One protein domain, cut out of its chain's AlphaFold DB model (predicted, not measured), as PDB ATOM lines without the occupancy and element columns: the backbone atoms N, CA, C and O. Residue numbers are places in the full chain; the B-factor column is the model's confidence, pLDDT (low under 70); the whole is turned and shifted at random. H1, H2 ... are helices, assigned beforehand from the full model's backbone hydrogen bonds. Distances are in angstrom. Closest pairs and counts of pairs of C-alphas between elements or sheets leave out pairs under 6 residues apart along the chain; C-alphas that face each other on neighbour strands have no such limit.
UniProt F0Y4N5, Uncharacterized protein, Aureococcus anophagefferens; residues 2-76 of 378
ATOM      1  N   PRO A   2     180.002 167.956 244.845       49.25
ATOM      2  CA  PRO A   2     178.978 167.674 245.842       49.25
ATOM      3  C   PRO A   2     178.567 166.204 245.669       49.25
ATOM      4  O   PRO A   2     178.229 165.788 244.567       49.25
ATOM      5  N   SER A   3     178.668 165.405 246.730       57.66
ATOM      6  CA  SER A   3     178.441 163.952 246.692       57.66
ATOM      7  C   SER A   3     177.000 163.550 246.352       57.66
ATOM      8  O   SER A   3     176.772 162.404 245.983       57.66
ATOM      9  N   ASP A   4     176.055 164.493 246.442       67.44
ATOM     10  CA  ASP A   4     174.612 164.212 246.444       67.44
ATOM     11  C   ASP A   4     173.844 164.882 245.287       67.44
ATOM     12  O   ASP A   4     172.614 164.876 245.283       67.44
ATOM     13  N   GLY A   5     174.540 165.486 244.315       73.50
ATOM     14  CA  GLY A   5     173.901 166.211 243.209       73.50
ATOM     15  C   GLY A   5     173.155 167.495 243.634       73.50
ATOM     16  O   GLY A   5     173.277 167.945 244.779       73.50
ATOM     17  N   PRO A   6     172.423 168.137 242.702       80.06
ATOM     18  CA  PRO A   6     171.670 169.358 242.974       80.06
ATOM     19  C   PRO A   6     170.428 169.079 243.829       80.06
ATOM     20  O   PRO A   6     169.694 168.124 243.582       80.06
ATOM     21  N   LYS A   7     170.167 169.937 244.819       84.38
ATOM     22  CA  LYS A   7     169.029 169.861 245.748       84.38
ATOM     23  C   LYS A   7     168.564 171.257 246.172       84.38
ATOM     24  O   LYS A   7     169.266 172.240 245.968       84.38
ATOM     25  N   HIS A   8     167.384 171.361 246.784       82.00
ATOM     26  CA  HIS A   8     166.913 172.639 247.338       82.00
ATOM     27  C   HIS A   8     167.811 173.117 248.495       82.00
ATOM     28  O   HIS A   8     168.263 174.258 248.479       82.00
ATOM     29  N   GLY A   9     168.158 172.214 249.416       81.25
ATOM     30  CA  GLY A   9     168.850 172.525 250.673       81.25
ATOM     31  C   GLY A   9     167.881 172.533 251.863       81.25
ATOM     32  O   GLY A   9     166.668 172.592 251.673       81.25
ATOM     33  N   ALA A  10     168.412 172.402 253.078       83.50
ATOM     34  CA  ALA A  10     167.658 172.566 254.320       83.50
ATOM     35  C   ALA A  10     167.385 174.054 254.590       83.50
ATOM     36  O   ALA A  10     168.179 174.901 254.186       83.50
ATOM     37  N   TRP A  11     166.277 174.364 255.260       80.94
ATOM     38  CA  TRP A  11     165.891 175.731 255.608       80.94
ATOM     39  C   TRP A  11     165.979 175.937 257.120       80.94
ATOM     40  O   TRP A  11     165.391 175.153 257.865       80.94
ATOM     41  N   ASP A  12     166.699 176.967 257.553       79.88
ATOM     42  CA  ASP A  12     166.910 177.310 258.965       79.88
ATOM     43  C   ASP A  12     166.786 178.816 259.259       79.88
ATOM     44  O   ASP A  12     167.184 179.255 260.332       79.88
ATOM     45  N   ASP A  13     166.214 179.597 258.332       76.56
ATOM     46  CA  ASP A  13     166.071 181.060 258.426       76.56
ATOM     47  C   ASP A  13     167.402 181.836 258.596       76.56
ATOM     48  O   ASP A  13     167.383 183.040 258.863       76.56
ATOM     49  N   GLU A  14     168.561 181.197 258.392       75.94
ATOM     50  CA  GLU A  14     169.879 181.830 258.491       75.94
ATOM     51  C   GLU A  14     170.557 182.009 257.121       75.94
ATOM     52  O   GLU A  14     170.365 181.250 256.168       75.94
ATOM     53  N   ALA A  15     171.384 183.053 257.006       74.81
ATOM     54  CA  ALA A  15     172.182 183.310 255.812       74.81
ATOM     55  C   ALA A  15     173.498 182.522 255.865       74.81
ATOM     56  O   ALA A  15     174.334 182.744 256.740       74.81
ATOM     57  N   HIS A  16     173.725 181.665 254.869       76.69
ATOM     58  CA  HIS A  16     174.916 180.813 254.802       76.69
ATOM     59  C   HIS A  16     175.898 181.258 253.715       76.69
ATOM     60  O   HIS A  16     175.501 181.697 252.635       76.69
ATOM     61  N   MET A  17     177.199 181.088 253.965       74.94
ATOM     62  CA  MET A  17     178.275 181.335 252.995       74.94
ATOM     63  C   MET A  17     179.030 180.032 252.714       74.94
ATOM     64  O   MET A  17     179.608 179.430 253.615       74.94
ATOM     65  N   GLY A  18     179.056 179.601 251.453       69.94
ATOM     66  CA  GLY A  18     179.649 178.327 251.049       69.94
ATOM     67  C   GLY A  18     178.830 177.095 251.474       69.94
ATOM     68  O   GLY A  18     177.707 177.197 251.957       69.94
ATOM     69  N   GLY A  19     179.387 175.900 251.257       79.19
ATOM     70  CA  GLY A  19     178.755 174.628 251.647       79.19
ATOM     71  C   GLY A  19     177.695 174.094 250.670       79.19
ATOM     72  O   GLY A  19     177.524 174.611 249.568       79.19
ATOM     73  N   ASN A  20     177.027 172.997 251.046       79.88
ATOM     74  CA  ASN A  20     176.046 172.266 250.220       79.88
ATOM     75  C   ASN A  20     174.821 171.770 251.019       79.88
ATOM     76  O   ASN A  20     174.136 170.833 250.597       79.88
ATOM     77  N   MET A  21     174.594 172.338 252.205       81.50
ATOM     78  CA  MET A  21     173.593 171.847 253.155       81.50
ATOM     79  C   MET A  21     172.327 172.703 253.151       81.50
ATOM     80  O   MET A  21     171.234 172.147 253.071       81.50
ATOM     81  N   PHE A  22     172.474 174.028 253.163       80.25
ATOM     82  CA  PHE A  22     171.367 174.965 253.343       80.25
ATOM     83  C   PHE A  22     170.900 175.606 252.031       80.25
ATOM     84  O   PHE A  22     171.689 175.829 251.104       80.25
ATOM     85  N   ALA A  23     169.596 175.867 251.957       80.44
ATOM     86  CA  ALA A  23     168.963 176.677 250.928       80.44
ATOM     87  C   ALA A  23     169.223 178.164 251.225       80.44
ATOM     88  O   ALA A  23     169.281 178.567 252.379       80.44
ATOM     89  N   GLY A  24     169.413 178.983 250.191       72.31
ATOM     90  CA  GLY A  24     169.713 180.410 250.348       72.31
ATOM     91  C   GLY A  24     171.191 180.718 250.613       72.31
ATOM     92  O   GLY A  24     171.548 181.877 250.783       72.31
ATOM     93  N   GLY A  25     172.088 179.728 250.586       79.00
ATOM     94  CA  GLY A  25     173.525 179.980 250.732       79.00
ATOM     95  C   GLY A  25     174.119 180.784 249.565       79.00
ATOM     96  O   GLY A  25     173.640 180.692 248.430       79.00
ATOM     97  N   SER A  26     175.191 181.545 249.819       76.75
ATOM     98  CA  SER A  26     175.956 182.226 248.770       76.75
ATOM     99  C   SER A  26     177.313 181.583 248.495       76.75
ATOM    100  O   SER A  26     178.068 181.287 249.414       76.75
ATOM    101  N   GLY A  27     177.659 181.380 247.219       66.06
ATOM    102  CA  GLY A  27     178.955 180.797 246.819       66.06
ATOM    103  C   GLY A  27     179.129 179.308 247.171       66.06
ATOM    104  O   GLY A  27     180.238 178.778 247.123       66.06
ATOM    105  N   GLY A  28     178.041 178.629 247.547       73.62
ATOM    106  CA  GLY A  28     178.003 177.195 247.841       73.62
ATOM    107  C   GLY A  28     177.965 176.303 246.595       73.62
ATOM    108  O   GLY A  28     178.035 176.770 245.456       73.62
ATOM    109  N   SER A  29     177.842 174.991 246.802       77.50
ATOM    110  CA  SER A  29     177.738 173.998 245.729       77.50
ATOM    111  C   SER A  29     176.491 173.131 245.860       77.50
ATOM    112  O   SER A  29     176.281 172.530 246.909       77.50
ATOM    113  N   GLY A  30     175.723 172.984 244.781       72.38
ATOM    114  CA  GLY A  30     174.637 172.000 244.694       72.38
ATOM    115  C   GLY A  30     173.334 172.349 245.426       72.38
ATOM    116  O   GLY A  30     172.386 171.583 245.313       72.38
ATOM    117  N   THR A  31     173.234 173.474 246.139       79.44
ATOM    118  CA  THR A  31     171.979 173.937 246.773       79.44
ATOM    119  C   THR A  31     171.385 175.160 246.072       79.44
ATOM    120  O   THR A  31     172.083 175.855 245.328       79.44
ATOM    121  N   ALA A  32     170.084 175.416 246.257       78.69
ATOM    122  CA  ALA A  32     169.440 176.620 245.730       78.69
ATOM    123  C   ALA A  32     169.964 177.856 246.478       78.69
ATOM    124  O   ALA A  32     169.972 177.866 247.705       78.69
ATOM    125  N   GLY A  33     170.406 178.892 245.761       79.19
ATOM    126  CA  GLY A  33     171.064 180.047 246.380       79.19
ATOM    127  C   GLY A  33     171.685 181.032 245.386       79.19
ATOM    128  O   GLY A  33     171.601 180.865 244.162       79.19
ATOM    129  N   LEU A  34     172.314 182.087 245.900       73.31
ATOM    130  CA  LEU A  34     172.960 183.130 245.095       73.31
ATOM    131  C   LEU A  34     174.448 182.816 244.869       73.31
ATOM    132  O   LEU A  34     175.106 182.175 245.676       73.31
ATOM    133  N   GLY A  35     175.003 183.194 243.719       60.72
ATOM    134  CA  GLY A  35     176.448 183.085 243.443       60.72
ATOM    135  C   GLY A  35     177.104 181.685 243.433       60.72
ATOM    136  O   GLY A  35     178.266 181.606 243.056       60.72
ATOM    137  N   GLY A  36     176.405 180.599 243.793       68.44
ATOM    138  CA  GLY A  36     176.958 179.236 243.900       68.44
ATOM    139  C   GLY A  36     177.120 178.465 242.579       68.44
ATOM    140  O   GLY A  36     176.646 178.905 241.527       68.44
ATOM    141  N   ARG A  37     177.759 177.286 242.649       75.00
ATOM    142  CA  ARG A  37     178.016 176.372 241.514       75.00
ATOM    143  C   ARG A  37     177.124 175.127 241.541       75.00
ATOM    144  O   ARG A  37     176.970 174.487 242.580       75.00
ATOM    145  N   GLY A  38     176.549 174.756 240.398       64.50
ATOM    146  CA  GLY A  38     175.757 173.524 240.255       64.50
ATOM    147  C   GLY A  38     174.458 173.467 241.077       64.50
ATOM    148  O   GLY A  38     173.933 172.380 241.286       64.50
ATOM    149  N   GLY A  39     173.959 174.601 241.580       75.88
ATOM    150  CA  GLY A  39     172.651 174.697 242.237       75.88
ATOM    151  C   GLY A  39     171.496 174.748 241.222       75.88
ATOM    152  O   GLY A  39     171.707 175.207 240.097       75.88
ATOM    153  N   PRO A  40     170.278 174.304 241.590       78.06
ATOM    154  CA  PRO A  40     169.164 174.164 240.649       78.06
ATOM    155  C   PRO A  40     168.515 175.498 240.243       78.06
ATOM    156  O   PRO A  40     168.056 175.636 239.118       78.06
ATOM    157  N   TYR A  41     168.458 176.493 241.127       78.62
ATOM    158  CA  TYR A  41     167.878 177.814 240.848       78.62
ATOM    159  C   TYR A  41     168.363 178.844 241.874       78.62
ATOM    160  O   TYR A  41     168.990 178.499 242.881       78.62
ATOM    161  N   ARG A  42     168.097 180.126 241.605       80.25
ATOM    162  CA  ARG A  42     168.426 181.229 242.516       80.25
ATOM    163  C   ARG A  42     167.383 181.325 243.627       80.25
ATOM    164  O   ARG A  42     166.190 181.213 243.363       80.25
ATOM    165  N   LEU A  43     167.853 181.543 244.850       76.25
ATOM    166  CA  LEU A  43     167.022 181.799 246.019       76.25
ATOM    167  C   LEU A  43     167.685 182.911 246.832       76.25
ATOM    168  O   LEU A  43     168.798 182.721 247.325       76.25
ATOM    169  N   ASP A  44     167.026 184.062 246.902       76.62
ATOM    170  CA  ASP A  44     167.459 185.216 247.686       76.62
ATOM    171  C   ASP A  44     166.713 185.222 249.024       76.62
ATOM    172  O   ASP A  44     165.490 185.079 249.062       76.62
ATOM    173  N   VAL A  45     167.475 185.330 250.102       76.25
ATOM    174  CA  VAL A  45     167.048 185.318 251.503       76.25
ATOM    175  C   VAL A  45     167.683 186.481 252.282       76.25
ATOM    176  O   VAL A  45     167.641 186.493 253.508       76.25
ATOM    177  N   GLY A  46     168.286 187.462 251.594       68.62
ATOM    178  CA  GLY A  46     169.007 188.579 252.217       68.62
ATOM    179  C   GLY A  46     170.466 188.273 252.593       68.62
ATOM    180  O   GLY A  46     171.062 188.980 253.404       68.62
ATOM    181  N   GLN A  47     171.052 187.222 252.022       70.88
ATOM    182  CA  GLN A  47     172.429 186.785 252.258       70.88
ATOM    183  C   GLN A  47     173.474 187.672 251.555       70.88
ATOM    184  O   GLN A  47     173.231 188.232 250.486       70.88
ATOM    185  N   GLN A  48     174.686 187.763 252.119       71.12
ATOM    186  CA  GLN A  48     175.808 188.445 251.459       71.12
ATOM    187  C   GLN A  48     176.257 187.695 250.197       71.12
ATOM    188  O   GLN A  48     176.343 186.470 250.183       71.12
ATOM    189  N   LEU A  49     176.594 188.437 249.138       72.75
ATOM    190  CA  LEU A  49     177.036 187.866 247.866       72.75
ATOM    191  C   LEU A  49     178.499 187.406 247.932       72.75
ATOM    192  O   LEU A  49     179.438 188.192 247.843       72.75
ATOM    193  N   GLY A  50     178.690 186.098 248.034       65.56
ATOM    194  CA  GLY A  50     179.963 185.422 247.799       65.56
ATOM    195  C   GLY A  50     180.285 185.303 246.306       65.56
ATOM    196  O   GLY A  50     179.505 184.742 245.533       65.56
ATOM    197  N   HIS A  51     181.454 185.800 245.900       65.38
ATOM    198  CA  HIS A  51     181.961 185.675 244.534       65.38
ATOM    199  C   HIS A  51     182.706 184.349 244.339       65.38
ATOM    200  O   HIS A  51     183.633 184.042 245.080       65.38
ATOM    201  N   MET A  52     182.335 183.595 243.301       70.12
ATOM    202  CA  MET A  52     183.096 182.434 242.823       70.12
ATOM    203  C   MET A  52     183.785 182.759 241.500       70.12
ATOM    204  O   MET A  52     183.218 183.466 240.654       70.12
ATOM    205  N   THR A  53     184.978 182.206 241.301       76.38
ATOM    206  CA  THR A  53     185.718 182.330 240.043       76.38
ATOM    207  C   THR A  53     185.029 181.549 238.921       76.38
ATOM    208  O   THR A  53     184.272 180.606 239.162       76.38
ATOM    209  N   GLN A  54     185.280 181.926 237.663       68.88
ATOM    210  CA  GLN A  54     184.691 181.230 236.515       68.88
ATOM    211  C   GLN A  54     185.174 179.772 236.422       68.88
ATOM    212  O   GLN A  54     184.370 178.876 236.191       68.88
ATOM    213  N   GLN A  55     186.448 179.516 236.741       75.31
ATOM    214  CA  GLN A  55     187.015 178.163 236.793       75.31
ATOM    215  C   GLN A  55     186.273 177.248 237.780       75.31
ATOM    216  O   GLN A  55     186.066 176.071 237.501       75.31
ATOM    217  N   GLU A  56     185.826 177.776 238.923       72.12
ATOM    218  CA  GLU A  56     185.077 176.995 239.915       72.12
ATOM    219  C   GLU A  56     183.652 176.659 239.466       72.12
ATOM    220  O   GLU A  56     183.114 175.626 239.881       72.12
ATOM    221  N   LYS A  57     183.050 177.515 238.630       67.75
ATOM    222  CA  LYS A  57     181.727 177.297 238.027       67.75
ATOM    223  C   LYS A  57     181.787 176.280 236.891       67.75
ATOM    224  O   LYS A  57     180.892 175.447 236.796       67.75
ATOM    225  N   ASP A  58     182.851 176.324 236.095       74.31
ATOM    226  CA  ASP A  58     183.050 175.434 234.948       74.31
ATOM    227  C   ASP A  58     183.505 174.025 235.375       74.31
ATOM    228  O   ASP A  58     183.386 173.071 234.616       74.31
ATOM    229  N   ALA A  59     183.981 173.863 236.614       79.69
ATOM    230  CA  ALA A  59     184.387 172.576 237.185       79.69
ATOM    231  C   ALA A  59     183.213 171.660 237.610       79.69
ATOM    232  O   ALA A  59     183.431 170.677 238.323       79.69
ATOM    233  N   VAL A  60     181.970 171.996 237.245       75.62
ATOM    234  CA  VAL A  60     180.777 171.175 237.512       75.62
ATOM    235  C   VAL A  60     180.601 170.174 236.372       75.62
ATOM    236  O   VAL A  60     180.675 170.547 235.208       75.62
ATOM    237  N   ASP A  61     180.364 168.904 236.697       82.31
ATOM    238  CA  ASP A  61     180.150 167.868 235.689       82.31
ATOM    239  C   ASP A  61     178.808 168.029 234.951       82.31
ATOM    240  O   ASP A  61     177.812 168.507 235.504       82.31
ATOM    241  N   ASP A  62     178.773 167.564 233.701       79.62
ATOM    242  CA  ASP A  62     177.601 167.673 232.828       79.62
ATOM    243  C   ASP A  62     176.355 166.980 233.402       79.62
ATOM    244  O   ASP A  62     175.233 167.444 233.184       79.62
ATOM    245  N   ALA A  63     176.524 165.892 234.162       80.94
ATOM    246  CA  ALA A  63     175.407 165.170 234.770       80.94
ATOM    247  C   ALA A  63     174.749 165.994 235.889       80.94
ATOM    248  O   ALA A  63     173.521 166.092 235.942       80.94
ATOM    249  N   SER A  64     175.547 166.656 236.728       75.44
ATOM    250  CA  SER A  64     175.075 167.608 237.737       75.44
ATOM    251  C   SER A  64     174.401 168.830 237.105       75.44
ATOM    252  O   SER A  64     173.366 169.275 237.601       75.44
ATOM    253  N   LEU A  65     174.925 169.353 235.989       74.56
ATOM    254  CA  LEU A  65     174.288 170.447 235.241       74.56
ATOM    255  C   LEU A  65     172.939 170.026 234.641       74.56
ATOM    256  O   LEU A  65     171.960 170.769 234.738       74.56
ATOM    257  N   ALA A  66     172.861 168.826 234.062       76.44
ATOM    258  CA  ALA A  66     171.620 168.277 233.526       76.44
ATOM    259  C   ALA A  66     170.572 168.055 234.630       76.44
ATOM    260  O   ALA A  66     169.417 168.451 234.468       76.44
ATOM    261  N   ALA A  67     170.980 167.498 235.773       78.69
ATOM    262  CA  ALA A  67     170.113 167.314 236.936       78.69
ATOM    263  C   ALA A  67     169.646 168.655 237.532       78.69
ATOM    264  O   ALA A  67     168.486 168.790 237.922       78.69
ATOM    265  N   ALA A  68     170.514 169.672 237.552       75.44
ATOM    266  CA  ALA A  68     170.168 171.009 238.027       75.44
ATOM    267  C   ALA A  68     169.132 171.653 237.103       75.44
ATOM    268  O   ALA A  68     168.147 172.212 237.580       75.44
ATOM    269  N   LYS A  69     169.300 171.502 235.783       75.81
ATOM    270  CA  LYS A  69     168.349 171.984 234.774       75.81
ATOM    271  C   LYS A  69     166.993 171.274 234.854       75.81
ATOM    272  O   LYS A  69     165.960 171.934 234.743       75.81
ATOM    273  N   ASP A  70     166.974 169.959 235.063       79.56
ATOM    274  CA  ASP A  70     165.736 169.190 235.258       79.56
ATOM    275  C   ASP A  70     164.996 169.634 236.530       79.56
ATOM    276  O   ASP A  70     163.796 169.917 236.496       79.56
ATOM    277  N   MET A  71     165.722 169.805 237.640       80.81
ATOM    278  CA  MET A  71     165.156 170.318 238.887       80.81
ATOM    279  C   MET A  71     164.642 171.760 238.743       80.81
ATOM    280  O   MET A  71     163.558 172.060 239.237       80.81
ATOM    281  N   ALA A  72     165.364 172.627 238.025       72.00
ATOM    282  CA  ALA A  72     164.922 173.983 237.698       72.00
ATOM    283  C   ALA A  72     163.612 173.973 236.902       72.00
ATOM    284  O   ALA A  72     162.677 174.697 237.232       72.00
ATOM    285  N   THR A  73     163.528 173.109 235.888       75.62
ATOM    286  CA  THR A  73     162.351 172.979 235.019       75.62
ATOM    287  C   THR A  73     161.136 172.500 235.813       75.62
ATOM    288  O   THR A  73     160.053 173.066 235.686       75.62
ATOM    289  N   LYS A  74     161.311 171.501 236.689       81.00
ATOM    290  CA  LYS A  74     160.247 171.001 237.577       81.00
ATOM    291  C   LYS A  74     159.800 172.047 238.596       81.00
ATOM    292  O   LYS A  74     158.603 172.199 238.824       81.00
ATOM    293  N   ALA A  75     160.744 172.772 239.197       77.38
ATOM    294  CA  ALA A  75     160.444 173.840 240.147       77.38
ATOM    295  C   ALA A  75     159.704 175.005 239.472       77.38
ATOM    296  O   ALA A  75     158.725 175.501 240.027       77.38
ATOM    297  N   HIS A  76     160.114 175.390 238.258       71.75
ATOM    298  CA  HIS A  76     159.422 176.395 237.448       71.75
ATOM    299  C   HIS A  76     158.003 175.940 237.106       71.75
ATOM    300  O   HIS A  76     157.058 176.648 237.439       71.75
TER     301      HIS A  76
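Overview. This is residues 2 to 76 of the 378 residues of an uncharacterized protein of Aureococcus anophagefferens (UniProt F0Y4N5). This is a body with little regular structure: residues 2 to 53 wind in loops stacked on one another, and the short helix H1 and longer helix H2 sit along one side of them. A short parallel pairing, residues 25 to 26 with residues 33 to 34, joins two of the loops. The printed part has 75 residues, with H1 then H2 and no named strand; the class is all helix, though the named elements hold only 20 residues. It is compact, with a radius of gyration of the C-alphas of 11.1 A, and spans 30 by 28 by 21 A.

Along the chain. Start at C-alpha 2, (178.978, 167.674, 245.842), and pass 52 residues without a named element. Find H1, residues 54 to 58, from C-alpha 54 at (184.691, 181.230, 236.515). H2, residues 62 to 76, runs 20.7 A to C-alpha 76 at (159.422, 176.395, 237.448).

Arrangement. H1 and H2 are apart, joined by a tight link of 3 residues. In both, every O i to N i+4 pair is within hydrogen-bond range.

Size, cuts and confidence. The C-alphas farthest apart, those of Asp 13 and Asp 62, are 31.1 A apart. The printed part has no cut. Its mean pLDDT is 74.9, with 13 residues under 70, among them residues 2 to 4.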